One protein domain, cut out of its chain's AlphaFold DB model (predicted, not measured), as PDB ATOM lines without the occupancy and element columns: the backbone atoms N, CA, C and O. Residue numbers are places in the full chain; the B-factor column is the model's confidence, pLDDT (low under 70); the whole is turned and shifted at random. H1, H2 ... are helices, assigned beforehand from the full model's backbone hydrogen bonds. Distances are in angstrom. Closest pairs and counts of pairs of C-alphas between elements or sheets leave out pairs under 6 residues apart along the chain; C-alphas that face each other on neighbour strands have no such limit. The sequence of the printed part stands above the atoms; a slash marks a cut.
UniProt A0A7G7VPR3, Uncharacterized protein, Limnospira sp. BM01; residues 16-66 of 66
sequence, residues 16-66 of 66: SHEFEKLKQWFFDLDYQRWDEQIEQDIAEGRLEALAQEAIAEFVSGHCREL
ATOM      1  N   SER A  16      19.400 -11.968 -41.901       93.81
ATOM      2  CA  SER A  16      18.036 -11.597 -41.482       93.81
ATOM      3  C   SER A  16      17.975 -10.958 -40.090       93.81
ATOM      4  O   SER A  16      17.247  -9.997 -39.889       93.81
ATOM      5  N   HIS A  17      18.774 -11.437 -39.132       95.19
ATOM      6  CA  HIS A  17      18.779 -10.889 -37.773       95.19
ATOM      7  C   HIS A  17      19.370  -9.470 -37.678       95.19
ATOM      8  O   HIS A  17      18.949  -8.692 -36.825       95.19
ATOM      9  N   GLU A  18      20.342  -9.123 -38.524       96.31
ATOM     10  CA  GLU A  18      20.898  -7.766 -38.582       96.31
ATOM     11  C   GLU A  18      19.968  -6.840 -39.356       96.31
ATOM     12  O   GLU A  18      19.777  -5.694 -38.960       96.31
ATOM     13  N   PHE A  19      19.324  -7.360 -40.403       95.75
ATOM     14  CA  PHE A  19      18.299  -6.634 -41.140       95.75
ATOM     15  C   PHE A  19      17.110  -6.247 -40.248       95.75
ATOM     16  O   PHE A  19      16.665  -5.104 -40.292       95.75
ATOM     17  N   GLU A  20      16.623  -7.148 -39.386       96.06
ATOM     18  CA  GLU A  20      15.563  -6.815 -38.420       96.06
ATOM     19  C   GLU A  20      15.985  -5.698 -37.454       96.06
ATOM     20  O   GLU A  20      15.223  -4.757 -37.232       96.06
ATOM     21  N   LYS A  21      17.220  -5.742 -36.934       96.38
ATOM     22  CA  LYS A  21      17.758  -4.668 -36.080       96.38
ATOM     23  C   LYS A  21      17.867  -3.341 -36.830       96.38
ATOM     24  O   LYS A  21      17.522  -2.301 -36.277       96.38
ATOM     25  N   LEU A  22      18.328  -3.379 -38.083       96.12
ATOM     26  CA  LEU A  22      18.435  -2.194 -38.932       96.12
ATOM     27  C   LEU A  22      17.061  -1.580 -39.197       96.12
ATOM     28  O   LEU A  22      16.918  -0.367 -39.092       96.12
ATOM     29  N   LYS A  23      16.047  -2.400 -39.490       95.56
ATOM     30  CA  LYS A  23      14.670  -1.920 -39.656       95.56
ATOM     31  C   LYS A  23      14.154  -1.250 -38.391       95.56
ATOM     32  O   LYS A  23      13.609  -0.159 -38.488       95.56
ATOM     33  N   GLN A  24      14.327  -1.880 -37.229       96.75
ATOM     34  CA  GLN A  24      13.871  -1.304 -35.963       96.75
ATOM     35  C   GLN A  24      14.520   0.061 -35.715       96.75
ATOM     36  O   GLN A  24      13.818   1.041 -35.500       96.75
ATOM     37  N   TRP A  25      15.843   0.137 -35.847       97.00
ATOM     38  CA  TRP A  25      16.569   1.397 -35.716       97.00
ATOM     39  C   TRP A  25      16.104   2.457 -36.727       97.00
ATOM     40  O   TRP A  25      16.007   3.633 -36.387       97.00
ATOM     41  N   PHE A  26      15.804   2.055 -37.965       95.88
ATOM     42  CA  PHE A  26      15.317   2.977 -38.986       95.88
ATOM     43  C   PHE A  26      13.943   3.551 -38.629       95.88
ATOM     44  O   PHE A  26      13.734   4.746 -38.805       95.88
ATOM     45  N   PHE A  27      13.031   2.731 -38.095       96.44
ATOM     46  CA  PHE A  27      11.745   3.219 -37.598       96.44
ATOM     47  C   PHE A  27      11.920   4.183 -36.428       96.44
ATOM     48  O   PHE A  27      11.315   5.247 -36.444       96.44
ATOM     49  N   ASP A  28      12.779   3.861 -35.459       97.12
ATOM     50  CA  ASP A  28      13.056   4.755 -34.329       97.12
ATOM     51  C   ASP A  28      13.585   6.117 -34.809       97.12
ATOM     52  O   ASP A  28      13.157   7.163 -34.327       97.12
ATOM     53  N   LEU A  29      14.473   6.115 -35.808       96.06
ATOM     54  CA  LEU A  29      14.983   7.339 -36.426       96.06
ATOM     55  C   LEU A  29      13.888   8.123 -37.161       96.06
ATOM     56  O   LEU A  29      13.874   9.352 -37.109       96.06
ATOM     57  N   ASP A  30      13.001   7.432 -37.874       96.81
ATOM     58  CA  ASP A  30      11.890   8.062 -38.589       96.81
ATOM     59  C   ASP A  30      10.898   8.705 -37.611       96.81
ATOM     60  O   ASP A  30      10.507   9.853 -37.807       96.81
ATOM     61  N   TYR A  31      10.591   8.031 -36.496       97.00
ATOM     62  CA  TYR A  31       9.782   8.594 -35.414       97.00
ATOM     63  C   TYR A  31      10.425   9.837 -34.796       97.00
ATOM     64  O   TYR A  31       9.749  10.845 -34.629       97.00
ATOM     65  N   GLN A  32      11.734   9.814 -34.530       97.06
ATOM     66  CA  GLN A  32      12.443  10.989 -34.007       97.06
ATOM     67  C   GLN A  32      12.371  12.183 -34.965       97.06
ATOM     68  O   GLN A  32      12.115  13.305 -34.544       97.06
ATOM     69  N   ARG A  33      12.563  11.947 -36.267       96.69
ATOM     70  CA  ARG A  33      12.454  13.004 -37.284       96.69
ATOM     71  C   ARG A  33      11.034  13.527 -37.418       96.69
ATOM     72  O   ARG A  33      10.847  14.716 -37.660       96.69
ATOM     73  N   TRP A  34      10.051  12.645 -37.288       96.94
ATOM     74  CA  TRP A  34       8.651  13.031 -37.277       96.94
ATOM     75  C   TRP A  34       8.333  13.933 -36.082       96.94
ATOM     76  O   TRP A  34       7.712  14.975 -36.275       96.94
ATOM     77  N   ASP A  35       8.813  13.590 -34.885       96.88
ATOM     78  CA  ASP A  35       8.646  14.421 -33.691       96.88
ATOM     79  C   ASP A  35       9.272  15.811 -33.891       96.88
ATOM     80  O   ASP A  35       8.597  16.823 -33.704       96.88
ATOM     81  N   GLU A  36      10.519  15.876 -34.374       95.94
ATOM     82  CA  GLU A  36      11.201  17.143 -34.687       95.94
ATOM     83  C   GLU A  36      10.424  17.982 -35.716       95.94
ATOM     84  O   GLU A  36      10.280  19.200 -35.567       95.94
ATOM     85  N   GLN A  37       9.895  17.342 -36.762       96.19
ATOM     86  CA  GLN A  37       9.114  18.025 -37.787       96.19
ATOM     87  C   GLN A  37       7.792  18.560 -37.229       96.19
ATOM     88  O   GLN A  37       7.414  19.688 -37.542       96.19
ATOM     89  N   ILE A  38       7.097  17.785 -36.394       95.06
ATOM     90  CA  ILE A  38       5.862  18.227 -35.741       95.06
ATOM     91  C   ILE A  38       6.133  19.425 -34.831       95.06
ATOM     92  O   ILE A  38       5.391  20.404 -34.890       95.06
ATOM     93  N   GLU A  39       7.199  19.395 -34.031       95.69
ATOM     94  CA  GLU A  39       7.590  20.528 -33.186       95.69
ATOM     95  C   GLU A  39       7.854  21.791 -34.015       95.69
ATOM     96  O   GLU A  39       7.389  22.880 -33.662       95.69
ATOM     97  N   GLN A  40       8.547  21.650 -35.149       95.88
ATOM     98  CA  GLN A  40       8.781  22.758 -36.068       95.88
ATOM     99  C   GLN A  40       7.474  23.272 -36.689       95.88
ATOM    100  O   GLN A  40       7.238  24.480 -36.711       95.88
ATOM    101  N   ASP A  41       6.607  22.382 -37.166       95.12
ATOM    102  CA  ASP A  41       5.330  22.749 -37.779       95.12
ATOM    103  C   ASP A  41       4.402  23.458 -36.771       95.12
ATOM    104  O   ASP A  41       3.691  24.398 -37.142       95.12
ATOM    105  N   ILE A  42       4.447  23.068 -35.490       93.12
ATOM    106  CA  ILE A  42       3.779  23.772 -34.383       93.12
ATOM    107  C   ILE A  42       4.381  25.166 -34.194       93.12
ATOM    108  O   ILE A  42       3.637  26.146 -34.141       93.12
ATOM    109  N   ALA A  43       5.710  25.280 -34.117       93.81
ATOM    110  CA  ALA A  43       6.389  26.564 -33.930       93.81
ATOM    111  C   ALA A  43       6.129  27.545 -35.087       93.81
ATOM    112  O   ALA A  43       6.043  28.755 -34.879       93.81
ATOM    113  N   GLU A  44       5.963  27.025 -36.303       96.19
ATOM    114  CA  GLU A  44       5.611  27.794 -37.497       96.19
ATOM    115  C   GLU A  44       4.100  28.068 -37.628       96.19
ATOM    116  O   GLU A  44       3.678  28.764 -38.553       96.19
ATOM    117  N   GLY A  45       3.271  27.543 -36.717       93.56
ATOM    118  CA  GLY A  45       1.820  27.733 -36.713       93.56
ATOM    119  C   GLY A  45       1.086  26.988 -37.832       93.56
ATOM    120  O   GLY A  45      -0.077  27.280 -38.109       93.56
ATOM    121  N   ARG A  46       1.724  26.012 -38.489       94.06
ATOM    122  CA  ARG A  46       1.127  25.268 -39.613       94.06
ATOM    123  C   ARG A  46      -0.058  24.406 -39.188       94.06
ATOM    124  O   ARG A  46      -0.951  24.157 -39.993       94.06
ATOM    125  N   LEU A  47      -0.077  23.976 -37.927       92.19
ATOM    126  CA  LEU A  47      -1.149  23.153 -37.359       92.19
ATOM    127  C   LEU A  47      -2.265  23.977 -36.697       92.19
ATOM    128  O   LEU A  47      -3.252  23.411 -36.234       92.19
ATOM    129  N   GLU A  48      -2.150  25.306 -36.683       91.94
ATOM    130  CA  GLU A  48      -3.089  26.196 -35.993       91.94
ATOM    131  C   GLU A  48      -4.512  26.101 -36.568       91.94
ATOM    132  O   GLU A  48      -5.489  26.068 -35.823       91.94
ATOM    133  N   ALA A  49      -4.646  25.976 -37.894       92.19
ATOM    134  CA  ALA A  49      -5.948  25.813 -38.544       92.19
ATOM    135  C   ALA A  49      -6.660  24.521 -38.099       92.19
ATOM    136  O   ALA A  49      -7.855  24.540 -37.812       92.19
ATOM    137  N   LEU A  50      -5.910  23.420 -37.985       91.38
ATOM    138  CA  LEU A  50      -6.432  22.133 -37.520       91.38
ATOM    139  C   LEU A  50      -6.812  22.193 -36.037       91.38
ATOM    140  O   LEU A  50      -7.835  21.640 -35.638       91.38
ATOM    141  N   ALA A  51      -6.017  22.890 -35.220       90.44
ATOM    142  CA  ALA A  51      -6.332  23.102 -33.812       90.44
ATOM    143  C   ALA A  51      -7.641  23.890 -33.645       90.44
ATOM    144  O   ALA A  51      -8.506  23.500 -32.862       90.44
ATOM    145  N   GLN A  52      -7.821  24.964 -34.418       93.69
ATOM    146  CA  GLN A  52      -9.039  25.775 -34.389       93.69
ATOM    147  C   GLN A  52     -10.272  24.994 -34.853       93.69
ATOM    148  O   GLN A  52     -11.326  25.098 -34.227       93.69
ATOM    149  N   GLU A  53     -10.140  24.185 -35.906       92.25
ATOM    150  CA  GLU A  53     -11.206  23.301 -36.381       92.25
ATOM    151  C   GLU A  53     -11.606  22.282 -35.306       92.25
ATOM    152  O   GLU A  53     -12.782  22.184 -34.956       92.25
ATOM    153  N   ALA A  54     -10.632  21.596 -34.704       90.25
ATOM    154  CA  ALA A  54     -10.891  20.622 -33.646       90.25
ATOM    155  C   ALA A  54     -11.588  21.255 -32.429       90.25
ATOM    156  O   ALA A  54     -12.512  20.669 -31.860       90.25
ATOM    157  N   ILE A  55     -11.193  22.474 -32.048       91.88
ATOM    158  CA  ILE A  55     -11.850  23.230 -30.975       91.88
ATOM    159  C   ILE A  55     -13.297  23.577 -31.359       91.88
ATOM    160  O   ILE A  55     -14.194  23.440 -30.528       91.88
ATOM    161  N   ALA A  56     -13.549  24.010 -32.596       92.56
ATOM    162  CA  ALA A  56     -14.892  24.351 -33.062       92.56
ATOM    163  C   ALA A  56     -15.829  23.127 -33.090       92.56
ATOM    164  O   ALA A  56     -16.978  23.212 -32.643       92.56
ATOM    165  N   GLU A  57     -15.337  21.976 -33.546       91.38
ATOM    166  CA  GLU A  57     -16.074  20.705 -33.529       91.38
ATOM    167  C   GLU A  57     -16.380  20.250 -32.095       91.38
ATOM    168  O   GLU A  57     -17.510  19.865 -31.783       91.38
ATOM    169  N   PHE A  58     -15.416  20.388 -31.182       89.00
ATOM    170  CA  PHE A  58     -15.628  20.090 -29.766       89.00
ATOM    171  C   PHE A  58     -16.695  20.987 -29.136       89.00
ATOM    172  O   PHE A  58     -17.625  20.499 -28.493       89.00
ATOM    173  N   VAL A  59     -16.610  22.301 -29.361       90.25
ATOM    174  CA  VAL A  59     -17.578  23.277 -28.838       90.25
ATOM    175  C   VAL A  59     -18.975  23.067 -29.428       90.25
ATOM    176  O   VAL A  59     -19.969  23.262 -28.730       90.25
ATOM    177  N   SER A  60     -19.072  22.646 -30.690       91.56
ATOM    178  CA  SER A  60     -20.354  22.351 -31.338       91.56
ATOM    179  C   SER A  60     -20.961  21.002 -30.929       91.56
ATOM    180  O   SER A  60     -22.063  20.674 -31.367       91.56
ATOM    181  N   GLY A  61     -20.296  20.248 -30.046       87.81
ATOM    182  CA  GLY A  61     -20.780  18.964 -29.536       87.81
ATOM    183  C   GLY A  61     -20.583  17.800 -30.508       87.81
ATOM    184  O   GLY A  61     -21.093  16.708 -30.260       87.81
ATOM    185  N   HIS A  62     -19.823  17.998 -31.587       84.62
ATOM    186  CA  HIS A  62     -19.469  16.966 -32.563       84.62
ATOM    187  C   HIS A  62     -18.197  16.218 -32.145       84.62
ATOM    188  O   HIS A  62     -17.299  15.962 -32.942       84.62
ATOM    189  N   CYS A  63     -18.098  15.845 -30.870       84.25
ATOM    190  CA  CYS A  63     -16.989  15.052 -30.346       84.25
ATOM    191  C   CYS A  63     -17.509  13.880 -29.517       84.25
ATOM    192  O   CYS A  63     -18.587  13.933 -28.925       84.25
ATOM    193  N   ARG A  64     -16.735  12.794 -29.492       81.69
ATOM    194  CA  ARG A  64     -17.004  11.613 -28.671       81.69
ATOM    195  C   ARG A  64     -15.961  11.549 -27.562       81.69
ATOM    196  O   ARG A  64     -14.784  11.774 -27.831       81.69
ATOM    197  N   GLU A  65     -16.393  11.226 -26.348       77.56
ATOM    198  CA  GLU A  65     -15.469  10.898 -25.260       77.56
ATOM    199  C   GLU A  65     -14.641   9.653 -25.615       77.56
ATOM    200  O   GLU A  65     -15.142   8.726 -26.260       77.56
ATOM    201  N   LEU A  66     -13.363   9.681 -25.231       74.62
ATOM    202  CA  LEU A  66     -12.409   8.594 -25.454       74.62
ATOM    203  C   LEU A  66     -12.658   7.415 -24.509       74.62
ATOM    204  O   LEU A  66     -12.879   7.665 -23.302       74.62
TER     205      LEU A  66
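This is residues 16 to 66 of the 66 residues of an uncharacterized protein of Limnospira sp. BM01 (UniProt A0A7G7VPR3). A long straight helix, H1, and a shorter one, H2, meet near their ends in an open L, with a tail after H2 that folds back on the inner side of the corner. The two helices have almost no contact beyond the corner, and H1 sticks out from it with residues 16 to 37. The printed part has 51 residues with two named helices, H1 then H2, and no named strand; its class is all helix. It is extended, with a radius of gyration of the C-alphas of 17.6 A, and flat, spanning 52 by 28 by 9 A.

Find C-alpha 16 at (18.036, -11.597, -41.482), where H1 begins. H1 holds residues 16 to 43 and runs 40.6 A to C-alpha 43 at (6.389, 26.564, -33.930); on the way y climbs while x falls. After a link of four residues H2 begins at C-alpha 48; it holds residues 48 to 59, runs 16.4 A, and ends at C-alpha 59 at (-17.578, 23.277, -28.838). Residues 60 to 66 follow it with no named element.

Look first at the tight link of four residues that joins H1 to H2. The two helices are close but not clearly touching: their closest C-alphas, those of Ile 42 and Glu 48, are 7.5 A apart. Their lines stand about perpendicular, at 82 degrees, and their centres are 28.3 A apart. In H1 and H2 every O i to N i+4 pair is within hydrogen-bond range.

The two C-alphas farthest apart are those of Ser 16 and Ser 60, at 52.2 A. The printed part has no cut, and it ends at Leu 66, the chain's last residue. The mean pLDDT of the printed part is 93.0, and no printed residue is under 70.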